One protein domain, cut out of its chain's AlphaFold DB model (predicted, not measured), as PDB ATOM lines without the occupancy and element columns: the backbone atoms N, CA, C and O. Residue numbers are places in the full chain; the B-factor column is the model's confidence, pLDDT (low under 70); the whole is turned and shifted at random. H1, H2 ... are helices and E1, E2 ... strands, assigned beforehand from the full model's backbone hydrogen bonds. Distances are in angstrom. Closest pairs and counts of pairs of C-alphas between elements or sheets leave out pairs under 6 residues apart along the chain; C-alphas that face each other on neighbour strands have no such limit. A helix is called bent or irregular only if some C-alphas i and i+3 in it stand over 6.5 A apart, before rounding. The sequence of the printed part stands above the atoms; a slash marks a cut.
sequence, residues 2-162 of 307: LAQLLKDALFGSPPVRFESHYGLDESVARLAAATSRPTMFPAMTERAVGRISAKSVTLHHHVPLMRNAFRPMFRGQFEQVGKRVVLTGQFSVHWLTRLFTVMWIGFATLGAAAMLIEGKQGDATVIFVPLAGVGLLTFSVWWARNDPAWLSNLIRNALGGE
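What this domain is: This is residues 2 to 162 of the 307 residues of a protein of Luteibacter sp. Sphag1AF (UniProt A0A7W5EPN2). A five-stranded sheet, curled like part of a barrel, has helices H2 and H5 packed on its hollow face, and a long helical hairpin, H3 and H4, extends from this body like an arm. Short H1 crosses H4 near the base of the arm and only grazes the sheet, while residues 117 to 122 stick out free at the far end. The printed part has 161 residues, with five named helices and five named strands in the order H1 E1 H2 E2 E3 E4 E5 H3 H4 H5, and its class is mixed, helices and strands. The sheet's order is E1, E5, E4, E3, E2, all antiparallel. The whole is loose, with a radius of gyration of the C-alphas of 19.8 A, and elongated, spanning 67 by 36 by 24 A.

Where its parts are: H1 is residues 2 to 11, 14.1 A long, and its C-alpha 2 is at (181.595, 208.229, 118.007). E1 is residues 16 to 20, 13.3 A, and H2 is residues 24 to 33, 14.2 A. E2, residues 47 to 52, measures 14.4 A, and E3, residues 57 to 62, 15.8 A. The longest strands by residues are E4, residues 73 to 81, 24.1 A, and E5, residues 84 to 92, 25.6 A. H3 is residues 95 to 117, 32.9 A, beginning with C-alpha 95 at (175.820, 219.318, 134.011). H4 is residues 125 to 143, 26.4 A; it is neither bent nor irregular, but only just: C-alphas 127 and 130 are 6.2 A apart. H5 is residues 147 to 158, 16.4 A, ending with C-alpha 158 at (166.137, 234.739, 114.486).

How they stand to each other: The sheet is twisted, with edge strands E1 and E2, and E2 E3 E4 E5 form a meander, each strand the antiparallel neighbour of the one before. Within hydrogen-bond range are N 18 and O 87, 2.9 A, across E1 and E5; N 75 and O 90, 2.9 A, across the hairpin E4 and E5; N 59 and O 74, 2.9 A, across the hairpin E3 and E4; and N 49 and O 60, 2.8 A, across the hairpin E2 and E3. H2 and H5 make two layers with the sheet, both helices on one face of it. H5 has a height over the sheet of 5.4 A, lies only just over E3, with 3 of its 12 C-alphas falling on it, and runs across the strands, at 65 degrees to E3 on the local plane. H2 has a height over the sheet of 7.7 A. H5 touches H2 with residues 155 to 158 alone, at a steep tilt of 57 degrees, opposite ways; their closest C-alphas, of Leu 31 and Ala 158, are 5.2 A apart. H3 and H4 are not on the sheet; they form a helical hairpin and touch at a shallow tilt of 17 degrees, opposite ways, with the C-alphas of Ala 108 and Pro 130 closest at 5.1 A. H4 touches H1 with residues 138 to 142 alone, about perpendicular at 76 degrees; the closest C-alphas, of Leu 6 and Thr 138, are 6.8 A apart. H3 and H5 are apart. In H1, H2, H3 and H5 every O i to N i+4 pair is within hydrogen-bond range, and in H4 13 of 15 are.

The domain as a whole: The two C-alphas farthest apart, of Lys 83 and Gly 122, are 68.3 A from each other. The printed part has no cut. The link from H2 to E2, residues 34 to 46, is long. The mean pLDDT of the printed part is 86.7, and the model's confidence is under 70 at residues 42 to 43, 65 to 66, 120 to 129 and 162.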
ATOM      1  N   LEU A   2     182.283 208.484 116.724       72.19
ATOM      2  CA  LEU A   2     181.595 208.229 118.007       72.19
ATOM      3  C   LEU A   2     182.307 208.832 119.235       72.19
ATOM      4  O   LEU A   2     181.671 209.470 120.067       72.19
ATOM      5  N   ALA A   3     183.634 208.683 119.311       79.44
ATOM      6  CA  ALA A   3     184.443 209.265 120.383       79.44
ATOM      7  C   ALA A   3     184.339 210.801 120.427       79.44
ATOM      8  O   ALA A   3     184.273 211.381 121.505       79.44
ATOM      9  N   GLN A   4     184.246 211.448 119.259       83.31
ATOM     10  CA  GLN A   4     184.052 212.894 119.163       83.31
ATOM     11  C   GLN A   4     182.666 213.303 119.676       83.31
ATOM     12  O   GLN A   4     182.575 214.225 120.470       83.31
ATOM     13  N   LEU A   5     181.607 212.566 119.318       78.81
ATOM     14  CA  LEU A   5     180.253 212.824 119.827       78.81
ATOM     15  C   LEU A   5     180.173 212.702 121.356       78.81
ATOM     16  O   LEU A   5     179.554 213.540 122.006       78.81
ATOM     17  N   LEU A   6     180.809 211.681 121.938       82.12
ATOM     18  CA  LEU A   6     180.888 211.529 123.395       82.12
ATOM     19  C   LEU A   6     181.692 212.659 124.042       82.12
ATOM     20  O   LEU A   6     181.266 213.202 125.060       82.12
ATOM     21  N   LYS A   7     182.829 213.031 123.445       89.50
ATOM     22  CA  LYS A   7     183.651 214.152 123.907       89.50
ATOM     23  C   LYS A   7     182.850 215.452 123.895       89.50
ATOM     24  O   LYS A   7     182.799 216.129 124.914       89.50
ATOM     25  N   ASP A   8     182.172 215.759 122.796       86.75
ATOM     26  CA  ASP A   8     181.361 216.970 122.658       86.75
ATOM     27  C   ASP A   8     180.170 216.957 123.628       86.75
ATOM     28  O   ASP A   8     179.819 217.984 124.206       86.75
ATOM     29  N   ALA A   9     179.570 215.791 123.883       81.19
ATOM     30  CA  ALA A   9     178.507 215.662 124.874       81.19
ATOM     31  C   ALA A   9     179.014 215.916 126.307       81.19
ATOM     32  O   ALA A   9     178.378 216.652 127.062       81.19
ATOM     33  N   LEU A  10     180.157 215.334 126.688       84.81
ATOM     34  CA  LEU A  10     180.707 215.410 128.048       84.81
ATOM     35  C   LEU A  10     181.423 216.734 128.342       84.81
ATOM     36  O   LEU A  10     181.306 217.270 129.444       84.81
ATOM     37  N   PHE A  11     182.143 217.282 127.372       89.62
ATOM     38  CA  PHE A  11     182.987 218.462 127.567       89.62
ATOM     39  C   PHE A  11     182.432 219.718 126.893       89.62
ATOM     40  O   PHE A  11     182.831 220.822 127.253       89.62
ATOM     41  N   GLY A  12     181.444 219.566 126.013       89.81
ATOM     42  CA  GLY A  12     180.902 220.643 125.194       89.81
ATOM     43  C   GLY A  12     181.527 220.668 123.801       89.81
ATOM     44  O   GLY A  12     182.657 220.225 123.593       89.81
ATOM     45  N   SER A  13     180.768 221.191 122.840       91.56
ATOM     46  CA  SER A  13     181.257 221.482 121.498       91.56
ATOM     47  C   SER A  13     182.283 222.620 121.529       91.56
ATOM     48  O   SER A  13     182.251 223.446 122.446       91.56
ATOM     49  N   PRO A  14     183.117 222.761 120.483       93.88
ATOM     50  CA  PRO A  14     183.842 224.001 120.246       93.88
ATOM     51  C   PRO A  14     182.901 225.221 120.300       93.88
ATOM     52  O   PRO A  14     181.720 225.089 119.937       93.88
ATOM     53  N   PRO A  15     183.392 226.398 120.732       95.00
ATOM     54  CA  PRO A  15     182.597 227.614 120.742       95.00
ATOM     55  C   PRO A  15     182.072 227.948 119.343       95.00
ATOM     56  O   PRO A  15     182.820 227.948 118.366       95.00
ATOM     57  N   VAL A  16     180.786 228.262 119.257       96.12
ATOM     58  CA  VAL A  16     180.110 228.716 118.042       96.12
ATOM     59  C   VAL A  16     179.767 230.197 118.165       96.12
ATOM     60  O   VAL A  16     179.540 230.713 119.263       96.12
ATOM     61  N   ARG A  17     179.744 230.889 117.024       96.75
ATOM     62  CA  ARG A  17     179.440 232.318 116.931       96.75
ATOM     63  C   ARG A  17     178.349 232.544 115.893       96.75
ATOM     64  O   ARG A  17     178.413 231.975 114.804       96.75
ATOM     65  N   PHE A  18     177.380 233.382 116.233       96.25
ATOM     66  CA  PHE A  18     176.305 233.792 115.338       96.25
ATOM     67  C   PHE A  18     176.263 235.315 115.287       96.25
ATOM     68  O   PHE A  18     175.983 235.960 116.296       96.25
ATOM     69  N   GLU A  19     176.580 235.891 114.132       96.19
ATOM     70  CA  GLU A  19     176.460 237.333 113.922       96.19
ATOM     71  C   GLU A  19     174.984 237.714 113.782       96.19
ATOM     72  O   GLU A  19     174.206 236.996 113.153       96.19
ATOM     73  N   SER A  20     174.610 238.835 114.394       95.81
ATOM     74  CA  SER A  20     173.291 239.435 114.251       95.81
ATOM     75  C   SER A  20     173.361 240.653 113.344       95.81
ATOM     76  O   SER A  20     174.275 241.472 113.456       95.81
ATOM     77  N   HIS A  21     172.362 240.794 112.477       95.38
ATOM     78  CA  HIS A  21     172.176 241.993 111.658       95.38
ATOM     79  C   HIS A  21     171.484 243.133 112.424       95.38
ATOM     80  O   HIS A  21     171.322 244.228 111.889       95.38
ATOM     81  N   TYR A  22     171.085 242.882 113.672       94.94
ATOM     82  CA  TYR A  22     170.310 243.802 114.495       94.94
ATOM     83  C   TYR A  22     171.114 244.336 115.684       94.94
ATOM     84  O   TYR A  22     172.128 243.766 116.093       94.94
ATOM     85  N   GLY A  23     170.613 245.418 116.288       96.25
ATOM     86  CA  GLY A  23     171.111 245.913 117.574       96.25
ATOM     87  C   GLY A  23     170.917 244.894 118.704       96.25
ATOM     88  O   GLY A  23     170.206 243.899 118.547       96.25
ATOM     89  N   LEU A  24     171.552 245.127 119.857       97.25
ATOM     90  CA  LEU A  24     171.571 244.161 120.965       97.25
ATOM     91  C   LEU A  24     170.158 243.831 121.461       97.25
ATOM     92  O   LEU A  24     169.783 242.661 121.509       97.25
ATOM     93  N   ASP A  25     169.366 244.858 121.769       97.62
ATOM     94  CA  ASP A  25     168.018 244.686 122.315       97.62
ATOM     95  C   ASP A  25     167.076 244.013 121.314       97.62
ATOM     96  O   ASP A  25     166.331 243.099 121.672       97.62
ATOM     97  N   GLU A  26     167.163 244.389 120.035       97.06
ATOM     98  CA  GLU A  26     166.375 243.762 118.973       97.06
ATOM     99  C   GLU A  26     166.780 242.295 118.761       97.06
ATOM    100  O   GLU A  26     165.917 241.427 118.638       97.06
ATOM    101  N   SER A  27     168.080 241.988 118.789       97.12
ATOM    102  CA  SER A  27     168.593 240.615 118.684       97.12
ATOM    103  C   SER A  27     168.066 239.731 119.815       97.12
ATOM    104  O   SER A  27     167.610 238.609 119.581       97.12
ATOM    105  N   VAL A  28     168.092 240.251 121.048       97.88
ATOM    106  CA  VAL A  28     167.552 239.572 122.231       97.88
ATOM    107  C   VAL A  28     166.047 239.365 122.083       97.88
ATOM    108  O   VAL A  28     165.571 238.251 122.302       97.88
ATOM    109  N   ALA A  29     165.299 240.396 121.679       97.31
ATOM    110  CA  ALA A  29     163.851 240.327 121.509       97.31
ATOM    111  C   ALA A  29     163.436 239.323 120.422       97.31
ATOM    112  O   ALA A  29     162.538 238.511 120.650       97.31
ATOM    113  N   ARG A  30     164.120 239.310 119.272       96.50
ATOM    114  CA  ARG A  30     163.851 238.371 118.171       96.50
ATOM    115  C   ARG A  30     164.154 236.930 118.555       96.50
ATOM    116  O   ARG A  30     163.323 236.048 118.334       96.50
ATOM    117  N   LEU A  31     165.305 236.678 119.179       97.25
ATOM    118  CA  LEU A  31     165.641 235.333 119.645       97.25
ATOM    119  C   LEU A  31     164.685 234.868 120.752       97.25
ATOM    120  O   LEU A  31     164.291 233.700 120.773       97.25
ATOM    121  N   ALA A  32     164.265 235.774 121.638       96.56
ATOM    122  CA  ALA A  32     163.246 235.493 122.642       96.56
ATOM    123  C   ALA A  32     161.882 235.178 122.009       96.56
ATOM    124  O   ALA A  32     161.233 234.242 122.457       96.56
ATOM    125  N   ALA A  33     161.470 235.884 120.954       94.62
ATOM    126  CA  ALA A  33     160.224 235.610 120.235       94.62
ATOM    127  C   ALA A  33     160.243 234.252 119.508       94.62
ATOM    128  O   ALA A  33     159.233 233.554 119.472       94.62
ATOM    129  N   ALA A  34     161.404 233.834 118.994       94.38
ATOM    130  CA  ALA A  34     161.603 232.509 118.400       94.38
ATOM    131  C   ALA A  34     161.697 231.370 119.440       94.38
ATOM    132  O   ALA A  34     161.771 230.195 119.073       94.38
ATOM    133  N   THR A  35     161.704 231.698 120.736       95.25
ATOM    134  CA  THR A  35     161.919 230.753 121.836       95.25
ATOM    135  C   THR A  35     160.710 230.711 122.763       95.25
ATOM    136  O   THR A  35     160.208 231.723 123.238       95.25
ATOM    137  N   SER A  36     160.252 229.513 123.111       92.25
ATOM    138  CA  SER A  36     159.224 229.349 124.137       92.25
ATOM    139  C   SER A  36     159.827 229.364 125.541       92.25
ATOM    140  O   SER A  36     160.879 228.773 125.803       92.25
ATOM    141  N   ARG A  37     159.121 230.006 126.478       87.75
ATOM    142  CA  ARG A  37     159.475 229.965 127.902       87.75
ATOM    143  C   ARG A  37     159.227 228.563 128.477       87.75
ATOM    144  O   ARG A  37     158.329 227.862 128.005       87.75
ATOM    145  N   PRO A  38     159.981 228.141 129.506       80.12
ATOM    146  CA  PRO A  38     159.704 226.896 130.210       80.12
ATOM    147  C   PRO A  38     158.320 226.977 130.866       80.12
ATOM    148  O   PRO A  38     158.092 227.829 131.721       80.12
ATOM    149  N   THR A  39     157.401 226.106 130.461       79.25
ATOM    150  CA  THR A  39     156.059 225.974 131.044       79.25
ATOM    151  C   THR A  39     155.969 224.683 131.855       79.25
ATOM    152  O   THR A  39     156.643 223.709 131.525       79.25
ATOM    153  N   MET A  40     155.131 224.648 132.902       71.94
ATOM    154  CA  MET A  40     154.860 223.398 133.640       71.94
ATOM    155  C   MET A  40     154.234 222.330 132.738       71.94
ATOM    156  O   MET A  40     154.510 221.144 132.899       71.94
ATOM    157  N   PHE A  41     153.434 222.752 131.756       70.94
ATOM    158  CA  PHE A  41     152.826 221.854 130.785       70.94
ATOM    159  C   PHE A  41     153.743 221.674 129.565       70.94
ATOM    160  O   PHE A  41     154.167 222.674 128.968       70.94
ATOM    161  N   PRO A  42     154.077 220.428 129.188       63.72
ATOM    162  CA  PRO A  42     154.881 220.157 128.005       63.72
ATOM    163  C   PRO A  42     154.103 220.552 126.747       63.72
ATOM    164  O   PRO A  42     152.906 220.295 126.637       63.72
ATOM    165  N   ALA A  43     154.783 221.170 125.780       68.19
ATOM    166  CA  ALA A  43     154.153 221.409 124.485       68.19
ATOM    167  C   ALA A  43     153.918 220.100 123.749       68.19
ATOM    168  O   ALA A  43     154.724 219.174 123.834       68.19
ATOM    169  N   MET A  44     152.864 220.085 122.939       76.38
ATOM    170  CA  MET A  44     152.626 219.022 121.966       76.38
ATOM    171  C   MET A  44     153.372 219.246 120.641       76.38
ATOM    172  O   MET A  44     153.361 218.365 119.790       76.38
ATOM    173  N   THR A  45     154.048 220.387 120.474       78.50
ATOM    174  CA  THR A  45     154.802 220.751 119.268       78.50
ATOM    175  C   THR A  45     156.308 220.845 119.522       78.50
ATOM    176  O   THR A  45     156.769 221.103 120.640       78.50
ATOM    177  N   GLU A  46     157.074 220.606 118.457       84.56
ATOM    178  CA  GLU A  46     158.527 220.783 118.409       84.56
ATOM    179  C   GLU A  46     158.877 222.273 118.508       84.56
ATOM    180  O   GLU A  46     158.321 223.090 117.775       84.56
ATOM    181  N   ARG A  47     159.745 222.654 119.455       92.06
ATOM    182  CA  ARG A  47     160.090 224.068 119.688       92.06
ATOM    183  C   ARG A  47     161.403 224.265 120.444       92.06
ATOM    184  O   ARG A  47     161.871 223.375 121.156       92.06
ATOM    185  N   ALA A  48     161.960 225.473 120.357       95.25
ATOM    186  CA  ALA A  48     163.083 225.892 121.190       95.25
ATOM    187  C   ALA A  48     162.610 226.263 122.608       95.25
ATOM    188  O   ALA A  48     161.820 227.182 122.807       95.25
ATOM    189  N   VAL A  49     163.106 225.492 123.573       95.00
ATOM    190  CA  VAL A  49     163.071 225.618 125.036       95.00
ATOM    191  C   VAL A  49     164.081 226.579 125.668       95.00
ATOM    192  O   VAL A  49     165.251 226.192 125.664       95.00
ATOM    193  N   GLY A  50     163.764 227.742 126.251       95.44
ATOM    194  CA  GLY A  50     164.869 228.501 126.859       95.44
ATOM    195  C   GLY A  50     164.609 229.782 127.636       95.44
ATOM    196  O   GLY A  50     163.485 230.250 127.784       95.44
ATOM    197  N   ARG A  51     165.714 230.333 128.155       96.62
ATOM    198  CA  ARG A  51     165.806 231.670 128.757       96.62
ATOM    199  C   ARG A  51     166.759 232.502 127.913       96.62
ATOM    200  O   ARG A  51     167.878 232.059 127.660       96.62
ATOM    201  N   ILE A  52     166.313 233.687 127.507       97.88
ATOM    202  CA  ILE A  52     167.068 234.597 126.644       97.88
ATOM    203  C   ILE A  52     167.215 235.936 127.352       97.88
ATOM    204  O   ILE A  52     166.234 236.520 127.804       97.88
ATOM    205  N   SER A  53     168.456 236.389 127.472       97.50
ATOM    206  CA  SER A  53     168.856 237.702 127.972       97.50
ATOM    207  C   SER A  53     170.185 238.084 127.319       97.50
ATOM    208  O   SER A  53     170.889 237.206 126.820       97.50
ATOM    209  N   ALA A  54     170.561 239.363 127.359       96.94
ATOM    210  CA  ALA A  54     171.844 239.813 126.814       96.94
ATOM    211  C   ALA A  54     173.038 239.059 127.436       96.94
ATOM    212  O   ALA A  54     173.900 238.557 126.722       96.94
ATOM    213  N   LYS A  55     173.044 238.903 128.767       97.69
ATOM    214  CA  LYS A  55     174.141 238.260 129.517       97.69
ATOM    215  C   LYS A  55     174.104 236.731 129.503       97.69
ATOM    216  O   LYS A  55     175.087 236.095 129.853       97.69
ATOM    217  N   SER A  56     172.957 236.126 129.201       97.50
ATOM    218  CA  SER A  56     172.801 234.675 129.269       97.50
ATOM    219  C   SER A  56     171.698 234.193 128.341       97.50
ATOM    220  O   SER A  56     170.530 234.578 128.465       97.50
ATOM    221  N   VAL A  57     172.078 233.298 127.441       97.75
ATOM    222  CA  VAL A  57     171.218 232.616 126.484       97.75
ATOM    223  C   VAL A  57     171.333 231.128 126.764       97.75
ATOM    224  O   VAL A  57     172.407 230.544 126.648       97.75
ATOM    225  N   THR A  58     170.227 230.502 127.157       97.31
ATOM    226  CA  THR A  58     170.136 229.048 127.311       97.31
ATOM    227  C   THR A  58     168.987 228.530 126.470       97.31
ATOM    228  O   THR A  58     167.836 228.868 126.743       97.31
ATOM    229  N   LEU A  59     169.294 227.680 125.494       97.19
ATOM    230  CA  LEU A  59     168.328 227.086 124.574       97.19
ATOM    231  C   LEU A  59     168.492 225.573 124.522       97.19
ATOM    232  O   LEU A  59     169.594 225.043 124.637       97.19
ATOM    233  N   HIS A  60     167.397 224.860 124.320       95.56
ATOM    234  CA  HIS A  60     167.417 223.432 124.042       95.56
ATOM    235  C   HIS A  60     166.274 223.056 123.112       95.56
ATOM    236  O   HIS A  60     165.224 223.699 123.097       95.56
ATOM    237  N   HIS A  61     166.455 221.966 122.381       94.00
ATOM    238  CA  HIS A  61     165.421 221.444 121.512       94.00
ATOM    239  C   HIS A  61     164.390 220.650 122.334       94.00
ATOM    240  O   HIS A  61     164.737 219.711 123.060       94.00
ATOM    241  N   HIS A  62     163.122 221.065 122.310       90.31
ATOM    242  CA  HIS A  62     162.019 220.323 122.915       90.31
ATOM    243  C   HIS A  62     161.286 219.531 121.836       90.31
ATOM    244  O   HIS A  62     160.469 220.089 121.103       90.31
ATOM    245  N   VAL A  63     161.535 218.224 121.804       84.56
ATOM    246  CA  VAL A  63     160.755 217.276 121.011       84.56
ATOM    247  C   VAL A  63     159.619 216.754 121.890       84.56
ATOM    248  O   VAL A  63     159.889 216.207 122.967       84.56
ATOM    249  N   PRO A  64     158.349 216.935 121.491       74.94
ATOM    250  CA  PRO A  64     157.225 216.468 122.278       74.94
ATOM    251  C   PRO A  64     157.378 214.972 122.541       74.94
ATOM    252  O   PRO A  64     157.657 214.180 121.641       74.94
ATOM    253  N   LEU A  65     157.162 214.600 123.806       67.56
ATOM    254  CA  LEU A  65     157.071 213.216 124.261       67.56
ATOM    255  C   LEU A  65     158.385 212.422 124.316       67.56
ATOM    256  O   LEU A  65     158.380 211.272 124.759       67.56
ATOM    257  N   MET A  66     159.502 213.033 123.926       67.00
ATOM    258  CA  MET A  66     160.836 212.461 124.068       67.00
ATOM    259  C   MET A  66     161.637 213.277 125.075       67.00
ATOM    260  O   MET A  66     162.060 214.401 124.810       67.00
ATOM    261  N   ARG A  67     161.869 212.701 126.258       76.25
ATOM    262  CA  ARG A  67     162.763 213.282 127.265       76.25
ATOM    263  C   ARG A  67     164.108 212.577 127.171       76.25
ATOM    264  O   ARG A  67     164.308 211.540 127.788       76.25
ATOM    265  N   ASN A  68     165.022 213.139 126.387       82.94
ATOM    266  CA  ASN A  68     166.410 212.690 126.357       82.94
ATOM    267  C   ASN A  68     167.259 213.572 127.286       82.94
ATOM    268  O   ASN A  68     167.400 214.773 127.047       82.94
ATOM    269  N   ALA A  69     167.835 212.983 128.336       86.50
ATOM    270  CA  ALA A  69     168.721 213.690 129.265       86.50
ATOM    271  C   ALA A  69     170.054 214.117 128.616       86.50
ATOM    272  O   ALA A  69     170.689 215.064 129.087       86.50
ATOM    273  N   PHE A  70     170.450 213.451 127.526       88.06
ATOM    274  CA  PHE A  70     171.660 213.715 126.739       88.06
ATOM    275  C   PHE A  70     171.452 214.739 125.629       88.06
ATOM    276  O   PHE A  70     172.354 214.963 124.823       88.06
ATOM    277  N   ARG A  71     170.279 215.376 125.564       91.88
ATOM    278  CA  ARG A  71     170.063 216.413 124.563       91.88
ATOM    279  C   ARG A  71     171.020 217.595 124.799       91.88
ATOM    280  O   ARG A  71     171.162 218.050 125.945       91.88
ATOM    281  N   PRO A  72     171.670 218.112 123.750       93.62
ATOM    282  CA  PRO A  72     172.539 219.263 123.875       93.62
ATOM    283  C   PRO A  72     171.713 220.519 124.162       93.62
ATOM    284  O   PRO A  72     170.620 220.732 123.634       93.62
ATOM    285  N   MET A  73     172.259 221.365 125.024       95.94
ATOM    286  CA  MET A  73     171.744 222.688 125.339       95.94
ATOM    287  C   MET A  73     172.757 223.712 124.838       95.94
ATOM    288  O   MET A  73     173.943 223.625 125.166       95.94
ATOM    289  N   PHE A  74     172.297 224.688 124.066       97.62
ATOM    290  CA  PHE A  74     173.097 225.861 123.759       97.62
ATOM    291  C   PHE A  74     173.173 226.747 125.001       97.62
ATOM    292  O   PHE A  74     172.143 227.053 125.608       97.62
ATOM    293  N   ARG A  75     174.385 227.144 125.383       97.75
ATOM    294  CA  ARG A  75     174.656 228.100 126.459       97.75
ATOM    295  C   ARG A  75     175.619 229.153 125.935       97.75
ATOM    296  O   ARG A  75     176.697 228.798 125.463       97.75
ATOM    297  N   GLY A  76     175.230 230.416 126.016       97.88
ATOM    298  CA  GLY A  76     175.991 231.523 125.450       97.88
ATOM    299  C   GLY A  76     175.572 232.880 125.995       97.88
ATOM    300  O   GLY A  76     174.795 232.958 126.948       97.88
ATOM    301  N   GLN A  77     176.074 233.940 125.375       98.31
ATOM    302  CA  GLN A  77     175.767 235.330 125.698       98.31
ATOM    303  C   GLN A  77     175.918 236.209 124.452       98.31
ATOM    304  O   GLN A  77     176.632 235.855 123.513       98.31
ATOM    305  N   PHE A  78     175.231 237.347 124.436       98.31
ATOM    306  CA  PHE A  78     175.435 238.349 123.401       98.31
ATOM    307  C   PHE A  78     176.622 239.238 123.767       98.31
ATOM    308  O   PHE A  78     176.701 239.768 124.874       98.31
ATOM    309  N   GLU A  79     177.519 239.427 122.810       97.81
ATOM    310  CA  GLU A  79     178.691 240.285 122.911       97.81
ATOM    311  C   GLU A  79     178.621 241.355 121.824       97.81
ATOM    312  O   GLU A  79     178.283 241.079 120.670       97.81
ATOM    313  N   GLN A  80     178.938 242.595 122.187       96.81
ATOM    314  CA  GLN A  80     179.048 243.686 121.228       96.81
ATOM    315  C   GLN A  80     180.507 243.800 120.785       96.81
ATOM    316  O   GLN A  80     181.378 244.177 121.565       96.81
ATOM    317  N   VAL A  81     180.775 243.451 119.528       95.38
ATOM    318  CA  VAL A  81     182.109 243.505 118.923       95.38
ATOM    319  C   VAL A  81     182.115 244.648 117.912       95.38
ATOM    320  O   VAL A  81     181.679 244.515 116.766       95.38
ATOM    321  N   GLY A  82     182.557 245.824 118.365       93.12
ATOM    322  CA  GLY A  82     182.481 247.059 117.585       93.12
ATOM    323  C   GLY A  82     181.030 247.464 117.313       93.12
ATOM    324  O   GLY A  82     180.252 247.673 118.239       93.12
ATOM    325  N   LYS A  83     180.657 247.574 116.032       92.94
ATOM    326  CA  LYS A  83     179.280 247.895 115.607       92.94
ATOM    327  C   LYS A  83     178.391 246.661 115.409       92.94
ATOM    328  O   LYS A  83     177.229 246.817 115.051       92.94
ATOM    329  N   ARG A  84     178.923 245.449 115.600       94.38
ATOM    330  CA  ARG A  84     178.192 244.193 115.393       94.38
ATOM    331  C   ARG A  84     177.838 243.548 116.724       94.38
ATOM    332  O   ARG A  84     178.587 243.644 117.694       94.38
ATOM    333  N   VAL A  85     176.707 242.857 116.744       97.12
ATOM    334  CA  VAL A  85     176.289 242.020 117.868       97.12
ATOM    335  C   VAL A  85     176.539 240.569 117.489       97.12
ATOM    336  O   VAL A  85     176.125 240.121 116.421       97.12
ATOM    337  N   VAL A  86     177.229 239.832 118.354       97.50
ATOM    338  CA  VAL A  86     177.583 238.430 118.134       97.50
ATOM    339  C   VAL A  86     177.082 237.607 119.310       97.50
ATOM    340  O   VAL A  86     177.402 237.892 120.459       97.50
ATOM    341  N   LEU A  87     176.306 236.564 119.036       98.06
ATOM    342  CA  LEU A  87     175.957 235.554 120.025       98.06
ATOM    343  C   LEU A  87     177.058 234.491 120.051       98.06
ATOM    344  O   LEU A  87     177.215 233.730 119.094       98.06
ATOM    345  N   THR A  88     177.817 234.441 121.141       97.81
ATOM    346  CA  THR A  88     178.880 233.455 121.371       97.81
ATOM    347  C   THR A  88     178.394 232.407 122.368       97.81
ATOM    348  O   THR A  88     177.669 232.711 123.315       97.81
ATOM    349  N   GLY A  89     178.737 231.139 122.158       97.12
ATOM    350  CA  GLY A  89     178.331 230.082 123.083       97.12
ATOM    351  C   GLY A  89     178.802 228.701 122.672       97.12
ATOM    352  O   GLY A  89     179.604 228.551 121.760       97.12
ATOM    353  N   GLN A  90     178.293 227.677 123.347       96.88
ATOM    354  CA  GLN A  90     178.627 226.281 123.074       96.88
ATOM    355  C   GLN A  90     177.430 225.362 123.311       96.88
ATOM    356  O   GLN A  90     176.558 225.647 124.140       96.88
ATOM    357  N   PHE A  91     177.405 224.230 122.611       96.12
ATOM    358  CA  PHE A  91     176.449 223.158 122.855       96.12
ATOM    359  C   PHE A  91     177.033 222.177 123.863       96.12
ATOM    360  O   PHE A  91     178.112 221.634 123.663       96.12
ATOM    361  N   SER A  92     176.326 221.933 124.959       95.12
ATOM    362  CA  SER A  92     176.733 220.943 125.965       95.12
ATOM    363  C   SER A  92     175.510 220.310 126.606       95.12
ATOM    364  O   SER A  92     174.451 220.933 126.685       95.12
ATOM    365  N   VAL A  93     175.629 219.074 127.084       94.06
ATOM    366  CA  VAL A  93     174.535 218.452 127.842       94.06
ATOM    367  C   VAL A  93     174.446 219.050 129.250       94.06
ATOM    368  O   VAL A  93     175.375 219.695 129.757       94.06
ATOM    369  N   HIS A  94     173.307 218.840 129.910       93.25
ATOM    370  CA  HIS A  94     173.103 219.327 131.269       93.25
ATOM    371  C   HIS A  94     174.206 218.812 132.213       93.25
ATOM    372  O   HIS A  94     174.615 217.657 132.131       93.25
ATOM    373  N   TRP A  95     174.701 219.664 133.118       92.25
ATOM    374  CA  TRP A  95     175.820 219.318 134.011       92.25
ATOM    375  C   TRP A  95     175.520 218.076 134.861       92.25
ATOM    376  O   TRP A  95     176.388 217.228 135.031       92.25
ATOM    377  N   LEU A  96     174.267 217.929 135.306       89.81
ATOM    378  CA  LEU A  96     173.825 216.758 136.058       89.81
ATOM    379  C   LEU A  96     173.891 215.475 135.216       89.81
ATOM    380  O   LEU A  96     174.327 214.448 135.721       89.81
ATOM    381  N   THR A  97     173.542 215.536 133.924       89.56
ATOM    382  CA  THR A  97     173.695 214.395 133.005       89.56
ATOM    383  C   THR A  97     175.165 214.003 132.878       89.56
ATOM    384  O   THR A  97     175.485 212.818 132.877       89.56
ATOM    385  N   ARG A  98     176.078 214.983 132.816       90.69
ATOM    386  CA  ARG A  98     177.527 214.724 132.752       90.69
ATOM    387  C   ARG A  98     178.028 214.039 134.016       90.69
ATOM    388  O   ARG A  98     178.673 213.001 133.914       90.69
ATOM    389  N   LEU A  99     177.673 214.578 135.182       88.19
ATOM    390  CA  LEU A  99     178.027 213.995 136.474       88.19
ATOM    391  C   LEU A  99     177.502 212.560 136.598       88.19
ATOM    392  O   LEU A  99     178.271 211.653 136.902       88.19
ATOM    393  N   PHE A 100     176.221 212.351 136.281       86.88
ATOM    394  CA  PHE A 100     175.609 211.024 136.266       86.88
ATOM    395  C   PHE A 100     176.348 210.067 135.328       86.88
ATOM    396  O   PHE A 100     176.612 208.933 135.703       86.88
ATOM    397  N   THR A 101     176.726 210.522 134.133       85.19
ATOM    398  CA  THR A 101     177.429 209.690 133.146       85.19
ATOM    399  C   THR A 101     178.807 209.262 133.640       85.19
ATOM    400  O   THR A 101     179.149 208.087 133.542       85.19
ATOM    401  N   VAL A 102     179.587 210.193 134.199       88.12
ATOM    402  CA  VAL A 102     180.910 209.893 134.771       88.12
ATOM    403  C   VAL A 102     180.778 208.908 135.930       88.12
ATOM    404  O   VAL A 102     181.494 207.912 135.972       88.12
ATOM    405  N   MET A 103     179.820 209.148 136.827       86.81
ATOM    406  CA  MET A 103     179.536 208.274 137.962       86.81
ATOM    407  C   MET A 103     179.104 206.871 137.511       86.81
ATOM    408  O   MET A 103     179.625 205.879 138.009       86.81
ATOM    409  N   TRP A 104     178.192 206.780 136.541       83.94
ATOM    410  CA  TRP A 104     177.699 205.519 135.986       83.94
ATOM    411  C   TRP A 104     178.823 204.691 135.361       83.94
ATOM    412  O   TRP A 104     178.970 203.512 135.675       83.94
ATOM    413  N   ILE A 105     179.651 205.312 134.510       83.50
ATOM    414  CA  ILE A 105     180.815 204.647 133.908       83.50
ATOM    415  C   ILE A 105     181.803 204.214 134.999       83.50
ATOM    416  O   ILE A 105     182.311 203.095 134.943       83.50
ATOM    417  N   GLY A 106     182.042 205.063 136.004       85.12
ATOM    418  CA  GLY A 106     182.893 204.747 137.149       85.12
ATOM    419  C   GLY A 106     182.422 203.498 137.894       85.12
ATOM    420  O   GLY A 106     183.195 202.557 138.046       85.12
ATOM    421  N   PHE A 107     181.144 203.438 138.278       79.69
ATOM    422  CA  PHE A 107     180.574 202.271 138.959       79.69
ATOM    423  C   PHE A 107     180.585 201.013 138.094       79.69
ATOM    424  O   PHE A 107     180.965 199.954 138.586       79.69
ATOM    425  N   ALA A 108     180.228 201.112 136.811       79.06
ATOM    426  CA  ALA A 108     180.276 199.968 135.902       79.06
ATOM    427  C   ALA A 108     181.705 199.417 135.757       79.06
ATOM    428  O   ALA A 108     181.904 198.205 135.729       79.06
ATOM    429  N   THR A 109     182.703 200.304 135.715       82.44
ATOM    430  CA  THR A 109     184.121 199.928 135.618       82.44
ATOM    431  C   THR A 109     184.622 199.289 136.911       82.44
ATOM    432  O   THR A 109     185.255 198.238 136.865       82.44
ATOM    433  N   LEU A 110     184.311 199.886 138.067       85.12
ATOM    434  CA  LEU A 110     184.686 199.346 139.377       85.12
ATOM    435  C   LEU A 110     184.017 197.995 139.652       85.12
ATOM    436  O   LEU A 110     184.683 197.077 140.119       85.12
ATOM    437  N   GLY A 111     182.732 197.852 139.321       80.69
ATOM    438  CA  GLY A 111     182.006 196.589 139.453       80.69
ATOM    439  C   GLY A 111     182.593 195.492 138.565       80.69
ATOM    440  O   GLY A 111     182.839 194.387 139.043       80.69
ATOM    441  N   ALA A 112     182.905 195.814 137.304       79.12
ATOM    442  CA  ALA A 112     183.590 194.884 136.410       79.12
ATOM    443  C   ALA A 112     184.973 194.482 136.956       79.12
ATOM    444  O   ALA A 112     185.310 193.302 136.957       79.12
ATOM    445  N   ALA A 113     185.754 195.435 137.476       84.38
ATOM    446  CA  ALA A 113     187.057 195.157 138.083       84.38
ATOM    447  C   ALA A 113     186.946 194.268 139.335       84.38
ATOM    448  O   ALA A 113     187.703 193.311 139.463       84.38
ATOM    449  N   ALA A 114     185.985 194.534 140.225       81.06
ATOM    450  CA  ALA A 114     185.744 193.718 141.414       81.06
ATOM    451  C   ALA A 114     185.402 192.266 141.045       81.06
ATOM    452  O   ALA A 114     185.994 191.335 141.585       81.06
ATOM    453  N   MET A 115     184.529 192.066 140.053       76.56
ATOM    454  CA  MET A 115     184.190 190.730 139.549       76.56
ATOM    455  C   MET A 115     185.393 189.996 138.937       76.56
ATOM    456  O   MET A 115     185.513 188.780 139.097       76.56
ATOM    457  N   LEU A 116     186.303 190.717 138.269       80.31
ATOM    458  CA  LEU A 116     187.552 190.144 137.755       80.31
ATOM    459  C   LEU A 116     188.506 189.725 138.887       80.31
ATOM    460  O   LEU A 116     189.152 188.681 138.776       80.31
ATOM    461  N   ILE A 117     188.580 190.511 139.968       84.50
ATOM    462  CA  ILE A 117     189.407 190.221 141.153       84.50
ATOM    463  C   ILE A 117     188.873 189.003 141.919       84.50
ATOM    464  O   ILE A 117     189.662 188.174 142.360       84.50
ATOM    465  N   GLU A 118     187.550 188.845 142.026       83.38
ATOM    466  CA  GLU A 118     186.899 187.704 142.696       83.38
ATOM    467  C   GLU A 118     187.121 186.347 142.001       83.38
ATOM    468  O   GLU A 118     186.593 185.329 142.444       83.38
ATOM    469  N   GLY A 119     187.873 186.294 140.899       70.69
ATOM    470  CA  GLY A 119     188.163 185.030 140.227       70.69
ATOM    471  C   GLY A 119     186.960 184.444 139.484       70.69
ATOM    472  O   GLY A 119     187.036 183.314 139.006       70.69
ATOM    473  N   LYS A 120     185.879 185.216 139.282       62.47
ATOM    474  CA  LYS A 120     184.758 184.877 138.379       62.47
ATOM    475  C   LYS A 120     185.169 184.990 136.899       62.47
ATOM    476  O   LYS A 120     184.403 185.430 136.048       62.47
ATOM    477  N   GLN A 121     186.396 184.574 136.582       56.03
ATOM    478  CA  GLN A 121     187.065 184.703 135.284       56.03
ATOM    479  C   GLN A 121     186.438 183.833 134.177       56.03
ATOM    480  O   GLN A 121     186.857 183.914 133.025       56.03
ATOM    481  N   GLY A 122     185.429 183.019 134.500       56.31
ATOM    482  CA  GLY A 122     184.709 182.187 133.536       56.31
ATOM    483  C   GLY A 122     183.505 182.858 132.872       56.31
ATOM    484  O   GLY A 122     183.046 182.364 131.843       56.31
ATOM    485  N   ASP A 123     182.992 183.963 133.422       61.47
ATOM    486  CA  ASP A 123     181.755 184.564 132.930       61.47
ATOM    487  C   ASP A 123     182.037 185.791 132.053       61.47
ATOM    488  O   ASP A 123     182.186 186.924 132.518       61.47
ATOM    489  N   ALA A 124     182.125 185.555 130.741       61.56
ATOM    490  CA  ALA A 124     182.341 186.603 129.744       61.56
ATOM    491  C   ALA A 124     181.282 187.721 129.811       61.56
ATOM    492  O   ALA A 124     181.542 188.822 129.321       61.56
ATOM    493  N   THR A 125     180.123 187.479 130.447       62.97
ATOM    494  CA  THR A 125     179.037 188.460 130.621       62.97
ATOM    495  C   THR A 125     179.459 189.698 131.423       62.97
ATOM    496  O   THR A 125     178.941 190.789 131.174       62.97
ATOM    497  N   VAL A 126     180.465 189.586 132.301       64.25
ATOM    498  CA  VAL A 126     180.947 190.688 133.159       64.25
ATOM    499  C   VAL A 126     181.470 191.875 132.341       64.25
ATOM    500  O   VAL A 126     181.229 193.030 132.692       64.25
ATOM    501  N   ILE A 127     182.131 191.618 131.207       68.62
ATOM    502  CA  ILE A 127     182.653 192.672 130.316       68.62
ATOM    503  C   ILE A 127     181.511 193.366 129.554       68.62
ATOM    504  O   ILE A 127     181.627 194.534 129.175       68.62
ATOM    505  N   PHE A 128     180.372 192.696 129.361       68.88
ATOM    506  CA  PHE A 128     179.244 193.280 128.640       68.88
ATOM    507  C   PHE A 128     178.511 194.350 129.443       68.88
ATOM    508  O   PHE A 128     177.905 195.221 128.831       68.88
ATOM    509  N   VAL A 129     178.595 194.363 130.776       69.69
ATOM    510  CA  VAL A 129     177.953 195.397 131.607       69.69
ATOM    511  C   VAL A 129     178.489 196.808 131.299       69.69
ATOM    512  O   VAL A 129     177.692 197.674 130.918       69.69
ATOM    513  N   PRO A 130     179.810 197.086 131.379       73.19
ATOM    514  CA  PRO A 130     180.337 198.398 131.006       73.19
ATOM    515  C   PRO A 130     180.149 198.695 129.511       73.19
ATOM    516  O   PRO A 130     179.836 199.833 129.153       73.19
ATOM    517  N   LEU A 131     180.254 197.689 128.633       73.06
ATOM    518  CA  LEU A 131     180.022 197.866 127.194       73.06
ATOM    519  C   LEU A 131     178.568 198.236 126.874       73.06
ATOM    520  O   LEU A 131     178.335 199.117 126.048       73.06
ATOM    521  N   ALA A 132     177.592 197.626 127.545       71.31
ATOM    522  CA  ALA A 132     176.176 197.952 127.411       71.31
ATOM    523  C   ALA A 132     175.895 199.372 127.913       71.31
ATOM    524  O   ALA A 132     175.173 200.124 127.257       71.31
ATOM    525  N   GLY A 133     176.532 199.778 129.016       75.12
ATOM    526  CA  GLY A 133     176.499 201.158 129.495       75.12
ATOM    527  C   GLY A 133     177.001 202.150 128.439       75.12
ATOM    528  O   GLY A 133     176.300 203.102 128.099       75.12
ATOM    529  N   VAL A 134     178.177 201.903 127.854       78.56
ATOM    530  CA  VAL A 134     178.733 202.735 126.769       78.56
ATOM    531  C   VAL A 134     177.830 202.719 125.531       78.56
ATOM    532  O   VAL A 134     177.589 203.766 124.925       78.56
ATOM    533  N   GLY A 135     177.274 201.562 125.169       75.12
ATOM    534  CA  GLY A 135     176.311 201.413 124.078       75.12
ATOM    535  C   GLY A 135     175.064 202.279 124.275       75.12
ATOM    536  O   GLY A 135     174.679 203.030 123.381       75.12
ATOM    537  N   LEU A 136     174.481 202.265 125.474       76.25
ATOM    538  CA  LEU A 136     173.310 203.075 125.808       76.25
ATOM    539  C   LEU A 136     173.613 204.581 125.757       76.25
ATOM    540  O   LEU A 136     172.819 205.362 125.226       76.25
ATOM    541  N   LEU A 137     174.771 204.995 126.275       80.69
ATOM    542  CA  LEU A 137     175.209 206.394 126.258       80.69
ATOM    543  C   LEU A 137     175.443 206.891 124.832       80.69
ATOM    544  O   LEU A 137     174.959 207.953 124.442       80.69
ATOM    545  N   THR A 138     176.160 206.105 124.034       78.19
ATOM    546  CA  THR A 138     176.462 206.448 122.641       78.19
ATOM    547  C   THR A 138     175.198 206.512 121.798       78.19
ATOM    548  O   THR A 138     175.046 207.449 121.016       78.19
ATOM    549  N   PHE A 139     174.253 205.597 122.018       75.00
ATOM    550  CA  PHE A 139     172.929 205.644 121.409       75.00
ATOM    551  C   PHE A 139     172.154 206.906 121.817       75.00
ATOM    552  O   PHE A 139     171.617 207.606 120.956       75.00
ATOM    553  N   SER A 140     172.159 207.256 123.106       79.44
ATOM    554  CA  SER A 140     171.466 208.442 123.632       79.44
ATOM    555  C   SER A 140     172.019 209.751 123.057       79.44
ATOM    556  O   SER A 140     171.250 210.649 122.712       79.44
ATOM    557  N   VAL A 141     173.344 209.857 122.907       82.44
ATOM    558  CA  VAL A 141     174.009 211.010 122.275       82.44
ATOM    559  C   VAL A 141     173.744 211.038 120.772       82.44
ATOM    560  O   VAL A 141     173.416 212.083 120.211       82.44
ATOM    561  N   TRP A 142     173.847 209.887 120.108       80.88
ATOM    562  CA  TRP A 142     173.569 209.768 118.682       80.88
ATOM    563  C   TRP A 142     172.133 210.175 118.344       80.88
ATOM    564  O   TRP A 142     171.911 210.819 117.320       80.88
ATOM    565  N   TRP A 143     171.170 209.871 119.214       77.31
ATOM    566  CA  TRP A 143     169.785 210.308 119.045       77.31
ATOM    567  C   TRP A 143     169.659 211.833 118.971       77.31
ATOM    568  O   TRP A 143     168.909 212.358 118.154       77.31
ATOM    569  N   ALA A 144     170.432 212.548 119.789       84.44
ATOM    570  CA  ALA A 144     170.380 214.003 119.899       84.44
ATOM    571  C   ALA A 144     171.326 214.745 118.933       84.44
ATOM    572  O   ALA A 144     171.425 215.969 118.974       84.44
ATOM    573  N   ARG A 145     172.034 214.036 118.042       84.81
ATOM    574  CA  ARG A 145     173.085 214.622 117.183       84.81
ATOM    575  C   ARG A 145     172.605 215.712 116.215       84.81
ATOM    576  O   ARG A 145     173.420 216.500 115.755       84.81
ATOM    577  N   ASN A 146     171.312 215.738 115.889       87.06
ATOM    578  CA  ASN A 146     170.733 216.727 114.976       87.06
ATOM    579  C   ASN A 146     170.276 218.003 115.706       87.06
ATOM    580  O   ASN A 146     170.105 219.039 115.067       87.06
ATOM    581  N   ASP A 147     170.126 217.956 117.035       90.12
ATOM    582  CA  ASP A 147     169.639 219.085 117.835       90.12
ATOM    583  C   ASP A 147     170.537 220.336 117.728       90.12
ATOM    584  O   ASP A 147     169.989 221.433 117.603       90.12
ATOM    585  N   PRO A 148     171.889 220.242 117.721       93.00
ATOM    586  CA  PRO A 148     172.743 221.418 117.555       93.00
ATOM    587  C   PRO A 148     172.559 222.103 116.203       93.00
ATOM    588  O   PRO A 148     172.550 223.331 116.141       93.00
ATOM    589  N   ALA A 149     172.396 221.330 115.124       91.00
ATOM    590  CA  ALA A 149     172.182 221.868 113.783       91.00
ATOM    591  C   ALA A 149     170.823 222.574 113.691       91.00
ATOM    592  O   ALA A 149     170.749 223.719 113.250       91.00
ATOM    593  N   TRP A 150     169.771 221.933 114.210       92.75
ATOM    594  CA  TRP A 150     168.431 222.509 114.283       92.75
ATOM    595  C   TRP A 150     168.413 223.823 115.080       92.75
ATOM    596  O   TRP A 150     167.929 224.846 114.592       92.75
ATOM    597  N   LEU A 151     169.021 223.835 116.274       95.38
ATOM    598  CA  LEU A 151     169.116 225.033 117.114       95.38
ATOM    599  C   LEU A 151     169.956 226.127 116.454       95.38
ATOM    600  O   LEU A 151     169.578 227.293 116.503       95.38
ATOM    601  N   SER A 152     171.071 225.765 115.817       95.19
ATOM    602  CA  SER A 152     171.915 226.714 115.086       95.19
ATOM    603  C   SER A 152     171.141 227.389 113.960       95.19
ATOM    604  O   SER A 152     171.242 228.602 113.795       95.19
ATOM    605  N   ASN A 153     170.339 226.629 113.211       93.38
ATOM    606  CA  ASN A 153     169.497 227.180 112.154       93.38
ATOM    607  C   ASN A 153     168.449 228.129 112.740       93.38
ATOM    608  O   ASN A 153     168.319 229.252 112.262       93.38
ATOM    609  N   LEU A 154     167.746 227.729 113.804       94.75
ATOM    610  CA  LEU A 154     166.782 228.598 114.485       94.75
ATOM    611  C   LEU A 154     167.421 229.913 114.954       94.75
ATOM    612  O   LEU A 154     166.855 230.977 114.714       94.75
ATOM    613  N   ILE A 155     168.609 229.847 115.564       95.94
ATOM    614  CA  ILE A 155     169.359 231.023 116.022       95.94
ATOM    615  C   ILE A 155     169.724 231.927 114.839       95.94
ATOM    616  O   ILE A 155     169.429 233.118 114.884       95.94
ATOM    617  N   ARG A 156     170.313 231.383 113.763       95.25
ATOM    618  CA  ARG A 156     170.670 232.167 112.564       95.25
ATOM    619  C   ARG A 156     169.457 232.886 111.978       95.25
ATOM    620  O   ARG A 156     169.542 234.072 111.683       95.25
ATOM    621  N   ASN A 157     168.327 232.187 111.879       92.44
ATOM    622  CA  ASN A 157     167.088 232.750 111.342       92.44
ATOM    623  C   ASN A 157     166.552 233.884 112.226       92.44
ATOM    624  O   ASN A 157     166.135 234.919 111.716       92.44
ATOM    625  N   ALA A 158     166.584 233.711 113.550       94.81
ATOM    626  CA  ALA A 158     166.137 234.739 114.486       94.81
ATOM    627  C   ALA A 158     167.033 235.991 114.466       94.81
ATOM    628  O   ALA A 158     166.546 237.098 114.687       94.81
ATOM    629  N   LEU A 159     168.326 235.823 114.175       95.75
ATOM    630  CA  LEU A 159     169.321 236.900 114.124       95.75
ATOM    631  C   LEU A 159     169.493 237.525 112.727       95.75
ATOM    632  O   LEU A 159     170.353 238.385 112.538       95.75
ATOM    633  N   GLY A 160     168.649 237.139 111.764       89.19
ATOM    634  CA  GLY A 160     168.607 237.754 110.437       89.19
ATOM    635  C   GLY A 160     169.680 237.260 109.469       89.19
ATOM    636  O   GLY A 160     169.896 237.910 108.450       89.19
ATOM    637  N   GLY A 161     170.333 236.127 109.748       75.69
ATOM    638  CA  GLY A 161     171.195 235.480 108.761       75.69
ATOM    639  C   GLY A 161     170.386 235.141 107.507       75.69
ATOM    640  O   GLY A 161     169.269 234.634 107.624       75.69
ATOM    641  N   GLU A 162     170.923 235.442 106.320       60.03
ATOM    642  CA  GLU A 162     170.247 235.151 105.052       60.03
ATOM    643  C   GLU A 162     169.857 233.670 104.990       60.03
ATOM    644  O   GLU A 162     170.701 232.778 104.867       60.03
TER     645      GLU A 162